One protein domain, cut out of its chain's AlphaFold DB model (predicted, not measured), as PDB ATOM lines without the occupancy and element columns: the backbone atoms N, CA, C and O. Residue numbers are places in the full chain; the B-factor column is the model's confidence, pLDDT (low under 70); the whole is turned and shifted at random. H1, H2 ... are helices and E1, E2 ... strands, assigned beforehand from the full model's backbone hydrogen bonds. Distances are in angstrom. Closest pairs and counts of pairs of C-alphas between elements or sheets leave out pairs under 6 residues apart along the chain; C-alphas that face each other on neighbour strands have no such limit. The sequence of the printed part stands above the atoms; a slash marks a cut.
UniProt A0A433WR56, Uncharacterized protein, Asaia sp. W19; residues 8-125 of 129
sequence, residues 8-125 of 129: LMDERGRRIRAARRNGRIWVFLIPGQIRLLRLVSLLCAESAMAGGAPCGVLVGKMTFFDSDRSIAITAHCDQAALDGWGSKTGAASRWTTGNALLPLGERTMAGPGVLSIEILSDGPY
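AT A GLANCE: This is residues 8 to 125 of the 129 residues of an uncharacterized protein of Asaia sp. W19 (UniProt A0A433WR56). Look for one strongly twisted sheet of eight strands, curled like part of a barrel and folded back on itself, so that E6 and E5 face E3, E2, E1, E4 and E7, with E8 as the hinge. The barrel stays open between its edge strands E6 and E7; on that open side lie H2 and the long stretch of residues 79 to 98, while H1 lies far out at one end of the longest axis. The printed part has 118 residues, with eight named strands and two named helices in the order E1 E2 E3 E4 H1 E5 E6 H2 E7 E8, and its class is mostly strand. Across the sheet the order is E6, E5, E8, E3, E2, E1, E4, E7, all antiparallel. The whole is compact, with a radius of gyration of the C-alphas of 14.0 A, yet elongated in outline, with spans of 45 by 29 by 27 A.

IN THESE COORDINATES: Begin with the longest strand, E8, residues 113 to 124: find C-alpha 113 at (-21.957, 4.263, 47.034), and from there the strand runs 30.7 A to C-alpha 124 at (7.582, 10.961, 41.787). E5, residues 55 to 65, is 28.0 A long, and E6 is residues 70 to 72. On the other leaf find E3 at residues 25 to 30, 15.6 A long, and E2 at residues 15 to 22, 20.0 A long. E1, residues 8 to 10, begins at C-alpha 8, (-9.465, 0.820, 43.690). E4 is residues 36 to 40, 13.0 A long, and E7 is residues 99 to 103, 12.9 A long. The two helices have four residues each: H1, residues 45 to 48, and H2, residues 75 to 78.

HOW THE PARTS SIT: Start at E8, an inner strand, which bends by 61 degrees at residue 120. Its neighbour E5 bends by 66 degrees at residue 60; look across the pair for N 63 and O 116, 2.8 A apart. E5 and E6 form a hairpin, with N 71 and O 64 at 2.7 A. Beside E8 toward the other leaf is E3, with N 28 and O 115 at 2.8 A. E1, E2 and E3 form a meander, each strand the antiparallel neighbour of the one before; N 27 and O 20 of E3 and E2 are 2.8 A apart, and N 16 and O 8 of E2 and E1 are 2.7 A apart. The pairing of E2 is staggered: its residues 15 to 16 pair with E1 and its residues 18 to 22 with E3. With E4 these strands form a Greek key, a meander of three whose first strand is the antiparallel neighbour of the fourth; N 9 and O 38 are 2.8 A apart. E4 pairs on with E7, where N 39 and O 100 stand at 2.7 A. The edge strands E6 and E7 are apart. H2 only grazes the sheet, with its residues 75 to 77, and is near E5; its closest C-alphas to E7 are those of Ala 75 and Pro 103, 7.0 A. H1 only grazes the sheet, with its residues 45 to 48. Both helices are too short for an O i to N i+4 pair, and each has its 1 O i to N i+3 pair within range.

THE WHOLE: The two C-alphas farthest apart are those of Ala 50 and Asp 68, 46.8 A. The printed part has no cut. The one long link, H2 to E7, has 20 residues, of which residues 94 to 95 pair with residues 58 to 59 of E5, antiparallel. The mean pLDDT of the printed part is 78.2; look for values under 70 at residues 43 to 55, 80, 88 to 91, 106 to 110 and 122 to 125.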
ATOM      1  N   LEU A   8      -9.176   1.374  42.380       90.69
ATOM      2  CA  LEU A   8      -9.465   0.820  43.690       90.69
ATOM      3  C   LEU A   8      -9.488  -0.699  43.591       90.69
ATOM      4  O   LEU A   8      -9.872  -1.267  42.570       90.69
ATOM      5  N   MET A   9      -9.093  -1.363  44.661       90.88
ATOM      6  CA  MET A   9      -9.148  -2.807  44.792       90.88
ATOM      7  C   MET A   9      -9.909  -3.154  46.063       90.88
ATOM      8  O   MET A   9      -9.621  -2.593  47.118       90.88
ATOM      9  N   ASP A  10     -10.904  -4.032  45.971       88.69
ATOM     10  CA  ASP A  10     -11.574  -4.541  47.168       88.69
ATOM     11  C   ASP A  10     -10.740  -5.621  47.866       88.69
ATOM     12  O   ASP A  10      -9.752  -6.132  47.337       88.69
ATOM     13  N   GLU A  11     -11.163  -5.995  49.070       83.69
ATOM     14  CA  GLU A  11     -10.566  -7.085  49.852       83.69
ATOM     15  C   GLU A  11     -10.552  -8.442  49.121       83.69
ATOM     16  O   GLU A  11      -9.769  -9.324  49.464       83.69
ATOM     17  N   ARG A  12     -11.382  -8.606  48.082       84.12
ATOM     18  CA  ARG A  12     -11.454  -9.809  47.243       84.12
ATOM     19  C   ARG A  12     -10.568  -9.724  45.996       84.12
ATOM     20  O   ARG A  12     -10.609 -10.640  45.174       84.12
ATOM     21  N   GLY A  13      -9.801  -8.646  45.824       84.50
ATOM     22  CA  GLY A  13      -8.919  -8.430  44.673       84.50
ATOM     23  C   GLY A  13      -9.629  -7.942  43.402       84.50
ATOM     24  O   GLY A  13      -9.029  -7.907  42.326       84.50
ATOM     25  N   ARG A  14     -10.906  -7.563  43.483       88.44
ATOM     26  CA  ARG A  14     -11.670  -6.980  42.374       88.44
ATOM     27  C   ARG A  14     -11.229  -5.545  42.152       88.44
ATOM     28  O   ARG A  14     -11.274  -4.717  43.059       88.44
ATOM     29  N   ARG A  15     -10.868  -5.240  40.909       90.00
ATOM     30  CA  ARG A  15     -10.510  -3.886  40.483       90.00
ATOM     31  C   ARG A  15     -11.763  -3.068  40.177       90.00
ATOM     32  O   ARG A  15     -12.589  -3.464  39.358       90.00
ATOM     33  N   ILE A  16     -11.861  -1.905  40.803       90.38
ATOM     34  CA  ILE A  16     -12.888  -0.888  40.600       90.38
ATOM     35  C   ILE A  16     -12.208   0.303  39.925       90.38
ATOM     36  O   ILE A  16     -11.391   1.006  40.522       90.38
ATOM     37  N   ARG A  17     -12.540   0.521  38.654       90.31
ATOM     38  CA  ARG A  17     -12.042   1.665  37.883       90.31
ATOM     39  C   ARG A  17     -12.821   2.929  38.230       90.31
ATOM     40  O   ARG A  17     -13.984   2.860  38.632       90.31
ATOM     41  N   ALA A  18     -12.184   4.081  38.041       89.31
ATOM     42  CA  ALA A  18     -12.880   5.351  38.158       89.31
ATOM     43  C   ALA A  18     -13.992   5.425  37.109       89.31
ATOM     44  O   ALA A  18     -13.758   5.253  35.915       89.31
ATOM     45  N   ALA A  19     -15.211   5.679  37.574       89.56
ATOM     46  CA  ALA A  19     -16.363   5.903  36.716       89.56
ATOM     47  C   ALA A  19     -16.290   7.283  36.056       89.56
ATOM     48  O   ALA A  19     -16.770   7.471  34.940       89.56
ATOM     49  N   ARG A  20     -15.692   8.261  36.748       88.75
ATOM     50  CA  ARG A  20     -15.522   9.618  36.231       88.75
ATOM     51  C   ARG A  20     -14.224  10.233  36.735       88.75
ATOM     52  O   ARG A  20     -13.875  10.085  37.902       88.75
ATOM     53  N   ARG A  21     -13.551  10.981  35.862       87.25
ATOM     54  CA  ARG A  21     -12.413  11.842  36.202       87.25
ATOM     55  C   ARG A  21     -12.754  13.276  35.820       87.25
ATOM     56  O   ARG A  21     -13.128  13.526  34.677       87.25
ATOM     57  N   ASN A  22     -12.647  14.204  36.763       84.81
ATOM     58  CA  ASN A  22     -12.902  15.623  36.537       84.81
ATOM     59  C   ASN A  22     -11.711  16.442  37.047       84.81
ATOM     60  O   ASN A  22     -11.662  16.839  38.212       84.81
ATOM     61  N   GLY A  23     -10.712  16.632  36.179       85.38
ATOM     62  CA  GLY A  23      -9.423  17.208  36.558       85.38
ATOM     63  C   GLY A  23      -8.746  16.361  37.637       85.38
ATOM     64  O   GLY A  23      -8.391  15.211  37.390       85.38
ATOM     65  N   ARG A  24      -8.627  16.929  38.839       87.50
ATOM     66  CA  ARG A  24      -8.042  16.293  40.029       87.50
ATOM     67  C   ARG A  24      -8.998  15.371  40.781       87.50
ATOM     68  O   ARG A  24      -8.561  14.616  41.640       87.50
ATOM     69  N   ILE A  25     -10.295  15.411  40.486       89.81
ATOM     70  CA  ILE A  25     -11.293  14.618  41.209       89.81
ATOM     71  C   ILE A  25     -11.545  13.301  40.480       89.81
ATOM     72  O   ILE A  25     -12.021  13.289  39.343       89.81
ATOM     73  N   TRP A  26     -11.261  12.194  41.155       91.56
ATOM     74  CA  TRP A  26     -11.510  10.838  40.684       91.56
ATOM     75  C   TRP A  26     -12.705  10.256  41.429       91.56
ATOM     76  O   TRP A  26     -12.744  10.236  42.657       91.56
ATOM     77  N   VAL A  27     -13.697   9.795  40.678       91.94
ATOM     78  CA  VAL A  27     -14.964   9.300  41.208       91.94
ATOM     79  C   VAL A  27     -15.098   7.822  40.886       91.94
ATOM     80  O   VAL A  27     -15.043   7.421  39.723       91.94
ATOM     81  N   PHE A  28     -15.323   7.017  41.915       92.62
ATOM     82  CA  PHE A  28     -15.431   5.569  41.843       92.62
ATOM     83  C   PHE A  28     -16.803   5.112  42.325       92.62
ATOM     84  O   PHE A  28     -17.327   5.617  43.314       92.62
ATOM     85  N   LEU A  29     -17.370   4.124  41.639       91.25
ATOM     86  CA  LEU A  29     -18.601   3.465  42.064       91.25
ATOM     87  C   LEU A  29     -18.231   2.263  42.924       91.25
ATOM     88  O   LEU A  29     -17.638   1.305  42.432       91.25
ATOM     89  N   ILE A  30     -18.567   2.321  44.207       89.12
ATOM     90  CA  ILE A  30     -18.264   1.263  45.160       89.12
ATOM     91  C   ILE A  30     -19.497   0.370  45.307       89.12
ATOM     92  O   ILE A  30     -20.554   0.854  45.727       89.12
ATOM     93  N   PRO A  31     -19.384  -0.934  45.001       84.44
ATOM     94  CA  PRO A  31     -20.432  -1.899  45.297       84.44
ATOM     95  C   PRO A  31     -20.897  -1.846  46.760       84.44
ATOM     96  O   PRO A  31     -20.166  -1.431  47.668       84.44
ATOM     97  N   GLY A  32     -22.120  -2.314  47.005       80.31
ATOM     98  CA  GLY A  32     -22.564  -2.605  48.367       80.31
ATOM     99  C   GLY A  32     -21.657  -3.640  49.042       80.31
ATOM    100  O   GLY A  32     -20.934  -4.379  48.377       80.31
ATOM    101  N   GLN A  33     -21.706  -3.690  50.373       76.75
ATOM    102  CA  GLN A  33     -20.996  -4.673  51.210       76.75
ATOM    103  C   GLN A  33     -19.458  -4.563  51.272       76.75
ATOM    104  O   GLN A  33     -18.842  -5.376  51.950       76.75
ATOM    105  N   ILE A  34     -18.830  -3.557  50.657       82.50
ATOM    106  CA  ILE A  34     -17.378  -3.337  50.780       82.50
ATOM    107  C   ILE A  34     -17.086  -2.365  51.922       82.50
ATOM    108  O   ILE A  34     -17.629  -1.257  51.936       82.50
ATOM    109  N   ARG A  35     -16.215  -2.762  52.856       80.88
ATOM    110  CA  ARG A  35     -15.765  -1.916  53.984       80.88
ATOM    111  C   ARG A  35     -14.334  -1.424  53.822       80.88
ATOM    112  O   ARG A  35     -13.993  -0.347  54.310       80.88
ATOM    113  N   LEU A  36     -13.510  -2.216  53.147       84.81
ATOM    114  CA  LEU A  36     -12.091  -1.964  52.987       84.81
ATOM    115  C   LEU A  36     -11.738  -1.968  51.506       84.81
ATOM    116  O   LEU A  36     -12.057  -2.906  50.776       84.81
ATOM    117  N   LEU A  37     -11.078  -0.902  51.078       90.06
ATOM    118  CA  LEU A  37     -10.544  -0.760  49.735       90.06
ATOM    119  C   LEU A  37      -9.046  -0.494  49.813       90.06
ATOM    120  O   LEU A  37      -8.528  -0.067  50.840       90.06
ATOM    121  N   ARG A  38      -8.352  -0.718  48.708       90.25
ATOM    122  CA  ARG A  38      -6.971  -0.304  48.495       90.25
ATOM    123  C   ARG A  38      -6.906   0.587  47.264       90.25
ATOM    124  O   ARG A  38      -7.407   0.206  46.212       90.25
ATOM    125  N   LEU A  39      -6.333   1.774  47.404       89.19
ATOM    126  CA  LEU A  39      -6.025   2.682  46.308       89.19
ATOM    127  C   LEU A  39      -4.686   2.280  45.709       89.19
ATOM    128  O   LEU A  39      -3.644   2.440  46.339       89.19
ATOM    129  N   VAL A  40      -4.737   1.743  44.499       86.88
ATOM    130  CA  VAL A  40      -3.568   1.276  43.769       86.88
ATOM    131  C   VAL A  40      -3.268   2.260  42.649       86.88
ATOM    132  O   VAL A  40      -4.154   2.613  41.871       86.88
ATOM    133  N   SER A  41      -2.019   2.700  42.577       80.69
ATOM    134  CA  SER A  41      -1.465   3.453  41.451       80.69
ATOM    135  C   SER A  41      -0.246   2.709  40.927       80.69
ATOM    136  O   SER A  41       0.504   2.125  41.715       80.69
ATOM    137  N   LEU A  42      -0.020   2.741  39.617       71.12
ATOM    138  CA  LEU A  42       1.229   2.253  39.046       71.12
ATOM    139  C   LEU A  42       2.413   2.991  39.670       71.12
ATOM    140  O   LEU A  42       2.406   4.210  39.845       71.12
ATOM    141  N   LEU A  43       3.439   2.215  39.998       60.38
ATOM    142  CA  LEU A  43       4.754   2.742  40.315       60.38
ATOM    143  C   LEU A  43       5.326   3.329  39.017       60.38
ATOM    144  O   LEU A  43       5.282   2.662  37.982       60.38
ATOM    145  N   CYS A  44       5.854   4.557  39.049       55.69
ATOM    146  CA  CYS A  44       6.640   5.068  37.925       55.69
ATOM    147  C   CYS A  44       7.799   4.100  37.676       55.69
ATOM    148  O   CYS A  44       8.341   3.534  38.632       55.69
ATOM    149  N   ALA A  45       8.199   3.936  36.415       55.94
ATOM    150  CA  ALA A  45       9.299   3.058  36.024       55.94
ATOM    151  C   ALA A  45      10.574   3.288  36.863       55.94
ATOM    152  O   ALA A  45      11.290   2.339  37.174       55.94
ATOM    153  N   GLU A  46      10.812   4.526  37.307       51.41
ATOM    154  CA  GLU A  46      11.948   4.881  38.162       51.41
ATOM    155  C   GLU A  46      11.879   4.260  39.567       51.41
ATOM    156  O   GLU A  46      12.911   3.860  40.095       51.41
ATOM    157  N   SER A  47      10.685   4.087  40.148       52.91
ATOM    158  CA  SER A  47      10.496   3.434  41.457       52.91
ATOM    159  C   SER A  47      10.769   1.930  41.424       52.91
ATOM    160  O   SER A  47      11.011   1.341  42.476       52.91
ATOM    161  N   ALA A  48      10.693   1.289  40.253       53.25
ATOM    162  CA  ALA A  48      10.965  -0.140  40.108       53.25
ATOM    163  C   ALA A  48      12.471  -0.465  40.160       53.25
ATOM    164  O   ALA A  48      12.845  -1.625  40.334       53.25
ATOM    165  N   MET A  49      13.339   0.546  40.028       55.00
ATOM    166  CA  MET A  49      14.777   0.393  40.229       55.00
ATOM    167  C   MET A  49      15.123   0.414  41.723       55.00
ATOM    168  O   MET A  49      14.520   1.142  42.510       55.00
ATOM    169  N   ALA A  50      16.121  -0.372  42.128       51.00
ATOM    170  CA  ALA A  50      16.629  -0.356  43.497       51.00
ATOM    171  C   ALA A  50      17.143   1.053  43.856       51.00
ATOM    172  O   ALA A  50      18.105   1.527  43.257       51.00
ATOM    173  N   GLY A  51      16.488   1.719  44.814       54.44
ATOM    174  CA  GLY A  51      16.774   3.111  45.194       54.44
ATOM    175  C   GLY A  51      15.934   4.169  44.466       54.44
ATOM    176  O   GLY A  51      16.168   5.359  44.654       54.44
ATOM    177  N   GLY A  52      14.959   3.755  43.653       54.06
ATOM    178  CA  GLY A  52      13.997   4.650  43.024       54.06
ATOM    179  C   GLY A  52      13.131   5.387  44.042       54.06
ATOM    180  O   GLY A  52      12.733   4.817  45.060       54.06
ATOM    181  N   ALA A  53      12.818   6.654  43.760       56.03
ATOM    182  CA  ALA A  53      11.865   7.411  44.564       56.03
ATOM    183  C   ALA A  53      10.527   6.653  44.586       56.03
ATOM    184  O   ALA A  53      10.088   6.201  43.521       56.03
ATOM    185  N   PRO A  54       9.861   6.504  45.748       55.88
ATOM    186  CA  PRO A  54       8.551   5.880  45.768       55.88
ATOM    187  C   PRO A  54       7.645   6.632  44.795       55.88
ATOM    188  O   PRO A  54       7.812   7.826  44.551       55.88
ATOM    189  N   CYS A  55       6.716   5.935  44.168       62.09
ATOM    190  CA  CYS A  55       5.800   6.566  43.234       62.09
ATOM    191  C   CYS A  55       4.377   6.310  43.677       62.09
ATOM    192  O   CYS A  55       4.017   5.211  44.096       62.09
ATOM    193  N   GLY A  56       3.580   7.361  43.610       73.81
ATOM    194  CA  GLY A  56       2.200   7.319  44.027       73.81
ATOM    195  C   GLY A  56       1.525   8.640  43.745       73.81
ATOM    196  O   GLY A  56       1.991   9.461  42.957       73.81
ATOM    197  N   VAL A  57       0.401   8.825  44.408       81.19
ATOM    198  CA  VAL A  57      -0.419  10.021  44.268       81.19
ATOM    199  C   VAL A  57      -0.548  10.738  45.599       81.19
ATOM    200  O   VAL A  57      -0.698  10.102  46.650       81.19
ATOM    201  N   LEU A  58      -0.495  12.067  45.548       85.00
ATOM    202  CA  LEU A  58      -0.847  12.930  46.662       85.00
ATOM    203  C   LEU A  58      -2.363  13.005  46.735       85.00
ATOM    204  O   LEU A  58      -3.006  13.687  45.933       85.00
ATOM    205  N   VAL A  59      -2.928  12.304  47.706       87.69
ATOM    206  CA  VAL A  59      -4.364  12.328  47.951       87.69
ATOM    207  C   VAL A  59      -4.672  13.493  48.880       87.69
ATOM    208  O   VAL A  59      -4.040  13.638  49.924       87.69
ATOM    209  N   GLY A  60      -5.607  14.344  48.471       87.75
ATOM    210  CA  GLY A  60      -6.184  15.410  49.278       87.75
ATOM    211  C   GLY A  60      -7.495  14.953  49.905       87.75
ATOM    212  O   GLY A  60      -7.572  13.914  50.558       87.75
ATOM    213  N   LYS A  61      -8.571  15.710  49.681       88.12
ATOM    214  CA  LYS A  61      -9.865  15.394  50.285       88.12
ATOM    215  C   LYS A  61     -10.490  14.124  49.696       88.12
ATOM    216  O   LYS A  61     -10.652  13.985  48.485       88.12
ATOM    217  N   MET A  62     -10.961  13.238  50.573       89.31
ATOM    218  CA  MET A  62     -11.745  12.061  50.192       89.31
ATOM    219  C   MET A  62     -13.146  12.133  50.789       89.31
ATOM    220  O   MET A  62     -13.317  12.363  51.986       89.31
ATOM    221  N   THR A  63     -14.160  11.943  49.952       88.81
ATOM    222  CA  THR A  63     -15.566  11.968  50.363       88.81
ATOM    223  C   THR A  63     -16.282  10.766  49.777       88.81
ATOM    224  O   THR A  63     -16.298  10.572  48.565       88.81
ATOM    225  N   PHE A  64     -16.874   9.958  50.643       87.94
ATOM    226  CA  PHE A  64     -17.719   8.841  50.274       87.94
ATOM    227  C   PHE A  64     -19.187   9.246  50.392       87.94
ATOM    228  O   PHE A  64     -19.637   9.663  51.451       87.94
ATOM    229  N   PHE A  65     -19.938   9.125  49.313       86.69
ATOM    230  CA  PHE A  65     -21.372   9.358  49.267       86.69
ATOM    231  C   PHE A  65     -22.075   8.002  49.310       86.69
ATOM    232  O   PHE A  65     -22.030   7.233  48.350       86.69
ATOM    233  N   ASP A  66     -22.691   7.695  50.443       81.50
ATOM    234  CA  ASP A  66     -23.587   6.552  50.601       81.50
ATOM    235  C   ASP A  66     -25.025   6.984  50.257       81.50
ATOM    236  O   ASP A  66     -25.284   8.169  50.035       81.50
ATOM    237  N   SER A  67     -25.976   6.050  50.203       73.00
ATOM    238  CA  SER A  67     -27.336   6.339  49.714       73.00
ATOM    239  C   SER A  67     -28.082   7.416  50.516       73.00
ATOM    240  O   SER A  67     -28.959   8.070  49.966       73.00
ATOM    241  N   ASP A  68     -27.725   7.607  51.788       73.44
ATOM    242  CA  ASP A  68     -28.402   8.534  52.709       73.44
ATOM    243  C   ASP A  68     -27.469   9.614  53.294       73.44
ATOM    244  O   ASP A  68     -27.918  10.589  53.888       73.44
ATOM    245  N   ARG A  69     -26.145   9.479  53.133       80.75
ATOM    246  CA  ARG A  69     -25.176  10.349  53.823       80.75
ATOM    247  C   ARG A  69     -23.863  10.524  53.079       80.75
ATOM    248  O   ARG A  69     -23.387   9.628  52.390       80.75
ATOM    249  N   SER A  70     -23.240  11.675  53.305       83.12
ATOM    250  CA  SER A  70     -21.882  11.983  52.849       83.12
ATOM    251  C   SER A  70     -20.902  11.807  54.011       83.12
ATOM    252  O   SER A  70     -21.033  12.471  55.035       83.12
ATOM    253  N   ILE A  71     -19.926  10.921  53.857       84.56
ATOM    254  CA  ILE A  71     -18.918  10.568  54.858       84.56
ATOM    255  C   ILE A  71     -17.559  11.071  54.367       84.56
ATOM    256  O   ILE A  71     -17.060  10.643  53.328       84.56
ATOM    257  N   ALA A  72     -16.934  11.984  55.108       84.38
ATOM    258  CA  ALA A  72     -15.561  12.389  54.825       84.38
ATOM    259  C   ALA A  72     -14.597  11.294  55.303       84.38
ATOM    260  O   ALA A  72     -14.590  10.947  56.483       84.38
ATOM    261  N   ILE A  73     -13.774  10.752  54.402       84.19
ATOM    262  CA  ILE A  73     -12.799   9.717  54.761       84.19
ATOM    263  C   ILE A  73     -11.505  10.403  55.194       84.19
ATOM    264  O   ILE A  73     -10.632  10.687  54.377       84.19
ATOM    265  N   THR A  74     -11.375  10.672  56.491       82.00
ATOM    266  CA  THR A  74     -10.197  11.324  57.093       82.00
ATOM    267  C   THR A  74      -9.181  10.338  57.665       82.00
ATOM    268  O   THR A  74      -8.147  10.765  58.169       82.00
ATOM    269  N   ALA A  75      -9.429   9.028  57.554       78.38
ATOM    270  CA  ALA A  75      -8.561   7.974  58.089       78.38
ATOM    271  C   ALA A  75      -7.091   8.124  57.658       78.38
ATOM    272  O   ALA A  75      -6.188   7.965  58.471       78.38
ATOM    273  N   HIS A  76      -6.850   8.521  56.407       73.44
ATOM    274  CA  HIS A  76      -5.508   8.773  55.879       73.44
ATOM    275  C   HIS A  76      -4.784   9.957  56.548       73.44
ATOM    276  O   HIS A  76      -3.555   9.940  56.642       73.44
ATOM    277  N   CYS A  77      -5.527  10.950  57.044       74.50
ATOM    278  CA  CYS A  77      -5.003  12.087  57.803       74.50
ATOM    279  C   CYS A  77      -4.864  11.771  59.296       74.50
ATOM    280  O   CYS A  77      -3.936  12.254  59.942       74.50
ATOM    281  N   ASP A  78      -5.791  11.003  59.864       75.19
ATOM    282  CA  ASP A  78      -5.845  10.745  61.303       75.19
ATOM    283  C   ASP A  78      -4.867   9.638  61.723       75.19
ATOM    284  O   ASP A  78      -4.058   9.820  62.636       75.19
ATOM    285  N   GLN A  79      -4.846   8.529  60.979       74.50
ATOM    286  CA  GLN A  79      -4.041   7.356  61.304       74.50
ATOM    287  C   GLN A  79      -2.596   7.534  60.841       74.50
ATOM    288  O   GLN A  79      -2.295   7.456  59.653       74.50
ATOM    289  N   ALA A  80      -1.670   7.717  61.783       66.12
ATOM    290  CA  ALA A  80      -0.246   7.857  61.474       66.12
ATOM    291  C   ALA A  80       0.335   6.618  60.765       66.12
ATOM    292  O   ALA A  80       1.083   6.764  59.801       66.12
ATOM    293  N   ALA A  81      -0.056   5.410  61.175       72.38
ATOM    294  CA  ALA A  81       0.364   4.154  60.555       72.38
ATOM    295  C   ALA A  81      -0.800   3.550  59.756       72.38
ATOM    296  O   ALA A  81      -1.601   2.786  60.293       72.38
ATOM    297  N   LEU A  82      -0.907   3.924  58.479       79.38
ATOM    298  CA  LEU A  82      -1.870   3.341  57.546       79.38
ATOM    299  C   LEU A  82      -1.098   2.696  56.397       79.38
ATOM    300  O   LEU A  82      -0.266   3.346  55.765       79.38
ATOM    301  N   ASP A  83      -1.351   1.410  56.164       82.12
ATOM    302  CA  ASP A  83      -0.600   0.604  55.201       82.12
ATOM    303  C   ASP A  83      -0.637   1.232  53.800       82.12
ATOM    304  O   ASP A  83      -1.705   1.591  53.301       82.12
ATOM    305  N   GLY A  84       0.534   1.403  53.192       79.69
ATOM    306  CA  GLY A  84       0.682   2.000  51.863       79.69
ATOM    307  C   GLY A  84       0.486   3.517  51.765       79.69
ATOM    308  O   GLY A  84       0.353   4.056  50.660       79.69
ATOM    309  N   TRP A  85       0.466   4.216  52.899       85.38
ATOM    310  CA  TRP A  85       0.529   5.673  52.963       85.38
ATOM    311  C   TRP A  85       1.908   6.126  53.440       85.38
ATOM    312  O   TRP A  85       2.472   5.549  54.368       85.38
ATOM    313  N   GLY A  86       2.444   7.179  52.821       77.69
ATOM    314  CA  GLY A  86       3.730   7.778  53.182       77.69
ATOM    315  C   GLY A  86       3.688   8.505  54.528       77.69
ATOM    316  O   GLY A  86       2.695   8.446  55.250       77.69
ATOM    317  N   SER A  87       4.743   9.229  54.889       72.12
ATOM    318  CA  SER A  87       4.769   9.994  56.145       72.12
ATOM    319  C   SER A  87       3.664  11.055  56.192       72.12
ATOM    320  O   SER A  87       3.329  11.673  55.180       72.12
ATOM    321  N   LYS A  88       3.075  11.270  57.376       67.44
ATOM    322  CA  LYS A  88       2.068  12.317  57.588       67.44
ATOM    323  C   LYS A  88       2.747  13.686  57.509       67.44
ATOM    324  O   LYS A  88       3.337  14.150  58.478       67.44
ATOM    325  N   THR A  89       2.657  14.338  56.360       58.16
ATOM    326  CA  THR A  89       2.948  15.768  56.229       58.16
ATOM    327  C   THR A  89       1.744  16.499  56.823       58.16
ATOM    328  O   THR A  89       0.625  16.162  56.471       58.16
ATOM    329  N   GLY A  90       1.911  17.434  57.764       57.38
ATOM    330  CA  GLY A  90       0.819  18.012  58.582       57.38
ATOM    331  C   GLY A  90      -0.352  18.709  57.852       57.38
ATOM    332  O   GLY A  90      -1.199  19.309  58.507       57.38
ATOM    333  N   ALA A  91      -0.419  18.641  56.522       64.06
ATOM    334  CA  ALA A  91      -1.554  19.057  55.712       64.06
ATOM    335  C   ALA A  91      -2.643  17.964  55.662       64.06
ATOM    336  O   ALA A  91      -2.386  16.786  55.893       64.06
ATOM    337  N   ALA A  92      -3.874  18.340  55.301       74.31
ATOM    338  CA  ALA A  92      -4.976  17.408  55.025       74.31
ATOM    339  C   ALA A  92      -4.794  16.654  53.686       74.31
ATOM    340  O   ALA A  92      -5.747  16.457  52.934       74.31
ATOM    341  N   SER A  93      -3.551  16.309  53.360       81.38
ATOM    342  CA  SER A  93      -3.150  15.587  52.169       81.38
ATOM    343  C   SER A  93      -1.992  14.657  52.501       81.38
ATOM    344  O   SER A  93      -1.115  14.981  53.304       81.38
ATOM    345  N   ARG A  94      -1.997  13.471  51.899       84.75
ATOM    346  CA  ARG A  94      -0.991  12.450  52.169       84.75
ATOM    347  C   ARG A  94      -0.645  11.687  50.908       84.75
ATOM    348  O   ARG A  94      -1.517  11.293  50.134       84.75
ATOM    349  N   TRP A  95       0.649  11.487  50.715       83.38
ATOM    350  CA  TRP A  95       1.155  10.680  49.621       83.38
ATOM    351  C   TRP A  95       0.893   9.199  49.861       83.38
ATOM    352  O   TRP A  95       0.971   8.706  50.988       83.38
ATOM    353  N   THR A  96       0.601   8.494  48.780       83.56
ATOM    354  CA  THR A  96       0.488   7.035  48.746       83.56
ATOM    355  C   THR A  96       1.790   6.425  48.239       83.56
ATOM    356  O   THR A  96       2.526   7.066  47.490       83.56
ATOM    357  N   THR A  97       2.086   5.186  48.626       78.38
ATOM    358  CA  THR A  97       3.285   4.453  48.176       78.38
ATOM    359  C   THR A  97       2.960   3.440  47.068       78.38
ATOM    360  O   THR A  97       3.608   2.403  46.964       78.38
ATOM    361  N   GLY A  98       1.892   3.679  46.300       78.19
ATOM    362  CA  GLY A  98       1.436   2.799  45.216       78.19
ATOM    363  C   GLY A  98       0.312   1.818  45.575       78.19
ATOM    364  O   GLY A  98      -0.399   1.370  44.682       78.19
ATOM    365  N   ASN A  99       0.096   1.493  46.855       83.62
ATOM    366  CA  ASN A  99      -0.989   0.600  47.298       83.62
ATOM    367  C   ASN A  99      -1.501   0.982  48.693       83.62
ATOM    368  O   ASN A  99      -1.156   0.346  49.686       83.62
ATOM    369  N   ALA A 100      -2.316   2.029  48.761       87.50
ATOM    370  CA  ALA A 100      -2.750   2.655  50.002       87.50
ATOM    371  C   ALA A 100      -4.055   2.058  50.535       87.50
ATOM    372  O   ALA A 100      -5.061   2.001  49.829       87.50
ATOM    373  N   LEU A 101      -4.081   1.664  51.803       88.62
ATOM    374  CA  LEU A 101      -5.276   1.128  52.445       88.62
ATOM    375  C   LEU A 101      -6.308   2.227  52.717       88.62
ATOM    376  O   LEU A 101      -6.010   3.232  53.351       88.62
ATOM    377  N   LEU A 102      -7.546   2.024  52.289       88.25
ATOM    378  CA  LEU A 102      -8.634   2.985  52.402       88.25
ATOM    379  C   LEU A 102      -9.815   2.341  53.143       88.25
ATOM    380  O   LEU A 102     -10.644   1.659  52.531       88.25
ATOM    381  N   PRO A 103      -9.905   2.527  54.470       84.69
ATOM    382  CA  PRO A 103     -11.070   2.096  55.226       84.69
ATOM    383  C   PRO A 103     -12.240   3.042  54.935       84.69
ATOM    384  O   PRO A 103     -12.157   4.247  55.176       84.69
ATOM    385  N   LEU A 104     -13.352   2.500  54.434       77.69
ATOM    386  CA  LEU A 104     -14.591   3.263  54.224       77.69
ATOM    387  C   LEU A 104     -15.362   3.506  55.532       77.69
ATOM    388  O   LEU A 104     -16.326   4.268  55.544       77.69
ATOM    389  N   GLY A 105     -14.934   2.869  56.627       70.81
ATOM    390  CA  GLY A 105     -15.578   2.942  57.934       70.81
ATOM    391  C   GLY A 105     -16.872   2.128  58.018       70.81
ATOM    392  O   GLY A 105     -17.159   1.262  57.186       70.81
ATOM    393  N   GLU A 106     -17.657   2.390  59.062       64.75
ATOM    394  CA  GLU A 106     -18.960   1.757  59.257       64.75
ATOM    395  C   GLU A 106     -20.009   2.375  58.327       64.75
ATOM    396  O   GLU A 106     -20.544   3.459  58.569       64.75
ATOM    397  N   ARG A 107     -20.325   1.657  57.247       68.12
ATOM    398  CA  ARG A 107     -21.405   2.001  56.318       68.12
ATOM    399  C   ARG A 107     -22.576   1.041  56.441       68.12
ATOM    400  O   ARG A 107     -22.416  -0.136  56.772       68.12
ATOM    401  N   THR A 108     -23.754   1.534  56.086       60.69
ATOM    402  CA  THR A 108     -24.945   0.703  55.949       60.69
ATOM    403  C   THR A 108     -24.728  -0.186  54.724       60.69
ATOM    404  O   THR A 108     -24.626   0.304  53.604       60.69
ATOM    405  N   MET A 109     -24.587  -1.502  54.908       62.72
ATOM    406  CA  MET A 109     -24.212  -2.450  53.838       62.72
ATOM    407  C   MET A 109     -25.290  -2.652  52.749       62.72
ATOM    408  O   MET A 109     -25.218  -3.612  51.987       62.72
ATOM    409  N   ALA A 110     -26.283  -1.765  52.666       63.59
ATOM    410  CA  ALA A 110     -27.517  -1.970  51.919       63.59
ATOM    411  C   ALA A 110     -27.448  -1.571  50.430       63.59
ATOM    412  O   ALA A 110     -28.225  -2.110  49.649       63.59
ATOM    413  N   GLY A 111     -26.540  -0.677  50.006       74.75
ATOM    414  CA  GLY A 111     -26.547  -0.138  48.633       74.75
ATOM    415  C   GLY A 111     -25.174   0.227  48.048       74.75
ATOM    416  O   GLY A 111     -24.171   0.217  48.762       74.75
ATOM    417  N   PRO A 112     -25.085   0.513  46.735       83.00
ATOM    418  CA  PRO A 112     -23.883   1.071  46.121       83.00
ATOM    419  C   PRO A 112     -23.637   2.508  46.608       83.00
ATOM    420  O   PRO A 112     -24.578   3.241  46.904       83.00
ATOM    421  N   GLY A 113     -22.368   2.906  46.671       88.25
ATOM    422  CA  GLY A 113     -21.957   4.263  47.034       88.25
ATOM    423  C   GLY A 113     -20.971   4.850  46.030       88.25
ATOM    424  O   GLY A 113     -20.447   4.150  45.163       88.25
ATOM    425  N   VAL A 114     -20.707   6.144  46.147       90.38
ATOM    426  CA  VAL A 114     -19.794   6.885  45.276       90.38
ATOM    427  C   VAL A 114     -18.616   7.379  46.104       90.38
ATOM    428  O   VAL A 114     -18.796   8.168  47.022       90.38
ATOM    429  N   LEU A 115     -17.396   6.957  45.785       90.69
ATOM    430  CA  LEU A 115     -16.187   7.482  46.416       90.69
ATOM    431  C   LEU A 115     -15.556   8.548  45.525       90.69
ATOM    432  O   LEU A 115     -15.144   8.261  44.406       90.69
ATOM    433  N   SER A 116     -15.462   9.768  46.034       91.81
ATOM    434  CA  SER A 116     -14.736  10.871  45.415       91.81
ATOM    435  C   SER A 116     -13.389  11.044  46.105       91.81
ATOM    436  O   SER A 116     -13.335  11.259  47.317       91.81
ATOM    437  N   ILE A 117     -12.312  10.990  45.331       90.81
ATOM    438  CA  ILE A 117     -10.935  11.162  45.789       90.81
ATOM    439  C   ILE A 117     -10.332  12.341  45.034       90.81
ATOM    440  O   ILE A 117     -10.330  12.367  43.804       90.81
ATOM    441  N   GLU A 118      -9.824  13.323  45.763       90.38
ATOM    442  CA  GLU A 118      -9.037  14.407  45.191       90.38
ATOM    443  C   GLU A 118      -7.567  13.996  45.095       90.38
ATOM    444  O   GLU A 118      -6.931  13.684  46.098       90.38
ATOM    445  N   ILE A 119      -7.027  14.013  43.880       87.75
ATOM    446  CA  ILE A 119      -5.622  13.764  43.576       87.75
ATOM    447  C   ILE A 119      -4.962  15.107  43.284       87.75
ATOM    448  O   ILE A 119      -5.187  15.712  42.238       87.75
ATOM    449  N   LEU A 120      -4.181  15.605  44.239       84.38
ATOM    450  CA  LEU A 120      -3.528  16.910  44.144       84.38
ATOM    451  C   LEU A 120      -2.321  16.875  43.203       84.38
ATOM    452  O   LEU A 120      -2.111  17.839  42.462       84.38
ATOM    453  N   SER A 121      -1.593  15.757  43.216       78.25
ATOM    454  CA  SER A 121      -0.432  15.499  42.369       78.25
ATOM    455  C   SER A 121      -0.299  14.009  42.063       78.25
ATOM    456  O   SER A 121      -0.463  13.172  42.951       78.25
ATOM    457  N   ASP A 122       0.056  13.696  40.827       67.38
ATOM    458  CA  ASP A 122       0.491  12.389  40.343       67.38
ATOM    459  C   ASP A 122       1.931  12.538  39.834       67.38
ATOM    460  O   ASP A 122       2.185  13.187  38.825       67.38
ATOM    461  N   GLY A 123       2.914  12.054  40.593       57.25
ATOM    462  CA  GLY A 123       4.321  12.298  40.277       57.25
ATOM    463  C   GLY A 123       5.275  11.538  41.193       57.25
ATOM    464  O   GLY A 123       4.819  10.881  42.134       57.25
ATOM    465  N   PRO A 124       6.593  11.600  40.930       55.16
ATOM    466  CA  PRO A 124       7.582  10.961  41.787       55.16
ATOM    467  C   PRO A 124       7.445  11.520  43.204       55.16
ATOM    468  O   PRO A 124       7.510  12.736  43.415       55.16
ATOM    469  N   TYR A 125       7.220  10.635  44.176       53.81
ATOM    470  CA  TYR A 125       7.201  11.008  45.582       53.81
ATOM    471  C   TYR A 125       8.645  11.277  45.997       53.81
ATOM    472  O   TYR A 125       9.369  10.403  46.465       53.81
TER     473      TYR A 125